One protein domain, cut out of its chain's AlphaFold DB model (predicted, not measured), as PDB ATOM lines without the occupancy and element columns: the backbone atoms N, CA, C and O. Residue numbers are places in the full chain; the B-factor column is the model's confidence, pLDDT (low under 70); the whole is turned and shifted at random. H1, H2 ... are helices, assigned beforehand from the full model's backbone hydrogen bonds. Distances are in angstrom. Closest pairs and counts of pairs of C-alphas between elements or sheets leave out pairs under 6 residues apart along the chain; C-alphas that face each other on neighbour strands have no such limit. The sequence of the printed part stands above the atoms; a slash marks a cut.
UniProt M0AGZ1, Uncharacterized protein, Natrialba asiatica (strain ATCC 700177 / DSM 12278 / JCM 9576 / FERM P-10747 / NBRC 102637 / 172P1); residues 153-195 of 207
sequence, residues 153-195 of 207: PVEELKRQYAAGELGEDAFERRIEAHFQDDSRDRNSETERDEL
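This is residues 153 to 195 of the 207 residues of an uncharacterized protein of Natrialba asiatica (strain ATCC 700177 / DSM 12278 / JCM 9576 / FERM P-10747 / NBRC 102637 / 172P1) (UniProt M0AGZ1). A short helix, H1, and a long helix, H2, make a lopsided helical hairpin: the chain folds back after H1, and H2 runs on far beyond it as one long arm. Residues 179 to 195, of which 179 to 194 belong to H2, stick out free of the rest. The printed part has 43 residues with two named helices, H1 then H2, and no named strand; the class is all helix. The whole is extended, with a radius of gyration of the C-alphas of 14.7 A, and its outline is a rod whose C-alphas span 48 by 16 by 7 A.

The printed part begins with H1, residues 153 to 162, from C-alpha 153 at (263.974, 0.394, 2.066) to C-alpha 162 at (250.622, 1.548, -3.792). Five residues later comes H2, residues 168 to 194, which measures 40.7 A from first to last C-alpha. It begins with C-alpha 168 at (254.093, -5.944, -9.712) and ends with C-alpha 194 at (286.333, -18.823, 11.504).

H1 and H2 form a helical hairpin and run opposite ways at a shallow tilt of 7 degrees. They touch, with 4 pairs of C-alphas within 8 A, and H2 does so with residues 168 to 175 alone. Their closest C-alphas, those of Tyr 161 and Phe 171, are 7.0 A apart. In H1 every O i to N i+4 pair is within hydrogen-bond range; in H2 21 of 23 are.

The two C-alphas farthest apart, those of Gly 164 and Leu 195, are 47.6 A apart. The printed part has no cut, and the link from H1 to H2 is tight. The mean pLDDT of the printed part is 83.6, and residues 188 to 195 are under 70.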
ATOM      1  N   PRO A 153     264.033   0.324   3.526       85.00
ATOM      2  CA  PRO A 153     263.974   0.394   2.066       85.00
ATOM      3  C   PRO A 153     262.769  -0.359   1.480       85.00
ATOM      4  O   PRO A 153     262.272  -0.004   0.406       85.00
ATOM      5  N   VAL A 154     262.247  -1.365   2.189       88.06
ATOM      6  CA  VAL A 154     261.062  -2.126   1.772       88.06
ATOM      7  C   VAL A 154     259.780  -1.302   1.914       88.06
ATOM      8  O   VAL A 154     258.873  -1.415   1.082       88.06
ATOM      9  N   GLU A 155     259.694  -0.423   2.913       89.62
ATOM     10  CA  GLU A 155     258.524   0.445   3.078       89.62
ATOM     11  C   GLU A 155     258.407   1.475   1.949       89.62
ATOM     12  O   GLU A 155     257.298   1.755   1.476       89.62
ATOM     13  N   GLU A 156     259.531   1.989   1.446       91.31
ATOM     14  CA  GLU A 156     259.532   2.908   0.306       91.31
ATOM     15  C   GLU A 156     259.083   2.212  -0.989       91.31
ATOM     16  O   GLU A 156     258.247   2.748  -1.727       91.31
ATOM     17  N   LEU A 157     259.535   0.973  -1.220       91.38
ATOM     18  CA  LEU A 157     259.086   0.139  -2.343       91.38
ATOM     19  C   LEU A 157     257.574  -0.117  -2.298       91.38
ATOM     20  O   LEU A 157     256.888  -0.010  -3.319       91.38
ATOM     21  N   LYS A 158     257.032  -0.399  -1.110       92.75
ATOM     22  CA  LYS A 158     255.592  -0.612  -0.906       92.75
ATOM     23  C   LYS A 158     254.778   0.651  -1.187       92.75
ATOM     24  O   LYS A 158     253.694   0.568  -1.767       92.75
ATOM     25  N   ARG A 159     255.299   1.826  -0.815       92.19
ATOM     26  CA  ARG A 159     254.656   3.115  -1.100       92.19
ATOM     27  C   ARG A 159     254.597   3.400  -2.603       92.19
ATOM     28  O   ARG A 159     253.550   3.826  -3.084       92.19
ATOM     29  N   GLN A 160     255.676   3.125  -3.336       91.25
ATOM     30  CA  GLN A 160     255.731   3.297  -4.796       91.25
ATOM     31  C   GLN A 160     254.790   2.331  -5.533       91.25
ATOM     32  O   GLN A 160     254.119   2.729  -6.485       91.25
ATOM     33  N   TYR A 161     254.684   1.082  -5.065       92.56
ATOM     34  CA  TYR A 161     253.714   0.117  -5.587       92.56
ATOM     35  C   TYR A 161     252.267   0.574  -5.342       92.56
ATOM     36  O   TYR A 161     251.455   0.597  -6.265       92.56
ATOM     37  N   ALA A 162     251.953   1.035  -4.126       92.31
ATOM     38  CA  ALA A 162     250.622   1.548  -3.792       92.31
ATOM     39  C   ALA A 162     250.248   2.816  -4.585       92.31
ATOM     40  O   ALA A 162     249.075   3.030  -4.886       92.31
ATOM     41  N   ALA A 163     251.236   3.636  -4.950       94.44
ATOM     42  CA  ALA A 163     251.056   4.794  -5.823       94.44
ATOM     43  C   ALA A 163     250.876   4.419  -7.311       94.44
ATOM     44  O   ALA A 163     250.543   5.284  -8.120       94.44
ATOM     45  N   GLY A 164     251.091   3.151  -7.684       93.19
ATOM     46  CA  GLY A 164     251.058   2.686  -9.073       93.19
ATOM     47  C   GLY A 164     252.261   3.136  -9.911       93.19
ATOM     48  O   GLY A 164     252.249   2.980 -11.130       93.19
ATOM     49  N   GLU A 165     253.299   3.687  -9.276       94.38
ATOM     50  CA  GLU A 165     254.553   4.079  -9.936       94.38
ATOM     51  C   GLU A 165     255.423   2.859 -10.267       94.38
ATOM     52  O   GLU A 165     256.261   2.908 -11.170       94.38
ATOM     53  N   LEU A 166     255.199   1.747  -9.557       93.75
ATOM     54  CA  LEU A 166     255.895   0.485  -9.754       93.75
ATOM     55  C   LEU A 166     254.904  -0.640 -10.066       93.75
ATOM     56  O   LEU A 166     253.981  -0.893  -9.298       93.75
ATOM     57  N   GLY A 167     255.106  -1.328 -11.193       93.44
ATOM     58  CA  GLY A 167     254.352  -2.542 -11.517       93.44
ATOM     59  C   GLY A 167     254.780  -3.734 -10.654       93.44
ATOM     60  O   GLY A 167     255.920  -3.780 -10.190       93.44
ATOM     61  N   GLU A 168     253.883  -4.711 -10.495       91.31
ATOM     62  CA  GLU A 168     254.093  -5.944  -9.712       91.31
ATOM     63  C   GLU A 168     255.432  -6.627 -10.030       91.31
ATOM     64  O   GLU A 168     256.259  -6.823  -9.144       91.31
ATOM     65  N   ASP A 169     255.717  -6.870 -11.313       92.62
ATOM     66  CA  ASP A 169     256.935  -7.572 -11.739       92.62
ATOM     67  C   ASP A 169     258.229  -6.846 -11.320       92.62
ATOM     68  O   ASP A 169     259.273  -7.460 -11.085       92.62
ATOM     69  N   ALA A 170     258.189  -5.510 -11.264       92.38
ATOM     70  CA  ALA A 170     259.333  -4.692 -10.868       92.38
ATOM     71  C   ALA A 170     259.485  -4.622  -9.343       92.38
ATOM     72  O   ALA A 170     260.606  -4.478  -8.847       92.38
ATOM     73  N   PHE A 171     258.375  -4.739  -8.615       93.88
ATOM     74  CA  PHE A 171     258.346  -4.848  -7.164       93.88
ATOM     75  C   PHE A 171     258.915  -6.195  -6.703       93.88
ATOM     76  O   PHE A 171     259.884  -6.197  -5.942       93.88
ATOM     77  N   GLU A 172     258.425  -7.317  -7.245       94.38
ATOM     78  CA  GLU A 172     258.933  -8.659  -6.915       94.38
ATOM     79  C   GLU A 172     260.443  -8.767  -7.169       94.38
ATOM     80  O   GLU A 172     261.201  -9.224  -6.313       94.38
ATOM     81  N   ARG A 173     260.916  -8.251  -8.313       92.75
ATOM     82  CA  ARG A 173     262.345  -8.272  -8.659       92.75
ATOM     83  C   ARG A 173     263.208  -7.454  -7.693       92.75
ATOM     84  O   ARG A 173     264.353  -7.828  -7.449       92.75
ATOM     85  N   ARG A 174     262.700  -6.331  -7.177       90.56
ATOM     86  CA  ARG A 174     263.432  -5.474  -6.226       90.56
ATOM     87  C   ARG A 174     263.443  -6.050  -4.818       90.56
ATOM     88  O   ARG A 174     264.473  -5.947  -4.160       90.56
ATOM     89  N   ILE A 175     262.355  -6.690  -4.396       92.12
ATOM     90  CA  ILE A 175     262.315  -7.423  -3.126       92.12
ATOM     91  C   ILE A 175     263.320  -8.574  -3.143       92.12
ATOM     92  O   ILE A 175     264.144  -8.673  -2.239       92.12
ATOM     93  N   GLU A 176     263.302  -9.399  -4.189       92.38
ATOM     94  CA  GLU A 176     264.219 -10.535  -4.315       92.38
ATOM     95  C   GLU A 176     265.689 -10.084  -4.305       92.38
ATOM     96  O   GLU A 176     266.523 -10.667  -3.615       92.38
ATOM     97  N   ALA A 177     266.009  -8.996  -5.016       91.00
ATOM     98  CA  ALA A 177     267.357  -8.433  -5.018       91.00
ATOM     99  C   ALA A 177     267.801  -7.955  -3.624       91.00
ATOM    100  O   ALA A 177     268.952  -8.168  -3.254       91.00
ATOM    101  N   HIS A 178     266.897  -7.347  -2.850       87.19
ATOM    102  CA  HIS A 178     267.202  -6.870  -1.502       87.19
ATOM    103  C   HIS A 178     267.504  -8.029  -0.535       87.19
ATOM    104  O   HIS A 178     268.502  -7.983   0.180       87.19
ATOM    105  N   PHE A 179     266.726  -9.116  -0.586       86.25
ATOM    106  CA  PHE A 179     266.976 -10.308   0.237       86.25
ATOM    107  C   PHE A 179     268.292 -11.023  -0.101       86.25
ATOM    108  O   PHE A 179     268.938 -11.595   0.785       86.25
ATOM    109  N   GLN A 180     268.709 -11.005  -1.369       86.75
ATOM    110  CA  GLN A 180     269.991 -11.587  -1.774       86.75
ATOM    111  C   GLN A 180     271.195 -10.797  -1.247       86.75
ATOM    112  O   GLN A 180     272.223 -11.412  -0.958       86.75
ATOM    113  N   ASP A 181     271.079  -9.475  -1.106       84.94
ATOM    114  CA  ASP A 181     272.161  -8.623  -0.595       84.94
ATOM    115  C   ASP A 181     272.350  -8.810   0.919       84.94
ATOM    116  O   ASP A 181     273.450  -9.135   1.368       84.94
ATOM    117  N   ASP A 182     271.254  -8.795   1.687       81.19
ATOM    118  CA  ASP A 182     271.263  -9.071   3.135       81.19
ATOM    119  C   ASP A 182     271.860 -10.450   3.471       81.19
ATOM    120  O   ASP A 182     272.524 -10.645   4.495       81.19
ATOM    121  N   SER A 183     271.626 -11.434   2.599       76.06
ATOM    122  CA  SER A 183     272.164 -12.788   2.758       76.06
ATOM    123  C   SER A 183     273.679 -12.846   2.528       76.06
ATOM    124  O   SER A 183     274.365 -13.661   3.150       76.06
ATOM    125  N   ARG A 184     274.223 -11.995   1.646       75.62
ATOM    126  CA  ARG A 184     275.670 -11.926   1.384       75.62
ATOM    127  C   ARG A 184     276.423 -11.279   2.533       75.62
ATOM    128  O   ARG A 184     277.466 -11.807   2.923       75.62
ATOM    129  N   ASP A 185     275.878 -10.208   3.099       76.31
ATOM    130  CA  ASP A 185     276.512  -9.518   4.223       76.31
ATOM    131  C   ASP A 185     276.644 -10.448   5.440       76.31
ATOM    132  O   ASP A 185     277.743 -10.582   5.986       76.31
ATOM    133  N   ARG A 186     275.599 -11.220   5.780       72.12
ATOM    134  CA  ARG A 186     275.661 -12.200   6.888       72.12
ATOM    135  C   ARG A 186     276.664 -13.333   6.665       72.12
ATOM    136  O   ARG A 186     277.348 -13.745   7.605       72.12
ATOM    137  N   ASN A 187     276.770 -13.848   5.440       71.31
ATOM    138  CA  ASN A 187     277.750 -14.893   5.136       71.31
ATOM    139  C   ASN A 187     279.188 -14.368   5.250       71.31
ATOM    140  O   ASN A 187     280.061 -15.086   5.735       71.31
ATOM    141  N   SER A 188     279.429 -13.110   4.871       69.56
ATOM    142  CA  SER A 188     280.763 -12.502   4.946       69.56
ATOM    143  C   SER A 188     281.256 -12.259   6.381       69.56
ATOM    144  O   SER A 188     282.464 -12.249   6.626       69.56
ATOM    145  N   GLU A 189     280.339 -12.094   7.338       65.69
ATOM    146  CA  GLU A 189     280.663 -11.943   8.760       65.69
ATOM    147  C   GLU A 189     281.049 -13.290   9.392       65.69
ATOM    148  O   GLU A 189     282.016 -13.371  10.145       65.69
ATOM    149  N   THR A 190     280.376 -14.371   8.983       65.69
ATOM    150  CA  THR A 190     280.639 -15.732   9.483       65.69
ATOM    151  C   THR A 190     282.008 -16.262   9.030       65.69
ATOM    152  O   THR A 190     282.728 -16.869   9.819       65.69
ATOM    153  N   GLU A 191     282.423 -15.987   7.788       62.47
ATOM    154  CA  GLU A 191     283.738 -16.423   7.283       62.47
ATOM    155  C   GLU A 191     284.922 -15.662   7.909       62.47
ATOM    156  O   GLU A 191     286.045 -16.172   7.927       62.47
ATOM    157  N   ARG A 192     284.705 -14.451   8.443       60.50
ATOM    158  CA  ARG A 192     285.771 -13.688   9.115       60.50
ATOM    159  C   ARG A 192     286.069 -14.193  10.524       60.50
ATOM    160  O   ARG A 192     287.222 -14.093  10.941       60.50
ATOM    161  N   ASP A 193     285.080 -14.745  11.220       57.00
ATOM    162  CA  ASP A 193     285.262 -15.265  12.581       57.00
ATOM    163  C   ASP A 193     285.939 -16.650  12.590       57.00
ATOM    164  O   ASP A 193     286.792 -16.916  13.439       57.00
ATOM    165  N   GLU A 194     285.671 -17.508  11.596       58.62
ATOM    166  CA  GLU A 194     286.333 -18.823  11.504       58.62
ATOM    167  C   GLU A 194     287.826 -18.737  11.141       58.62
ATOM    168  O   GLU A 194     288.605 -19.616  11.518       58.62
ATOM    169  N   LEU A 195     288.273 -17.669  10.471       59.09
ATOM    170  CA  LEU A 195     289.692 -17.500  10.136       59.09
ATOM    171  C   LEU A 195     290.547 -16.982  11.309       59.09
ATOM    172  O   LEU A 195     291.773 -16.932  11.189       59.09
TER     173      LEU A 195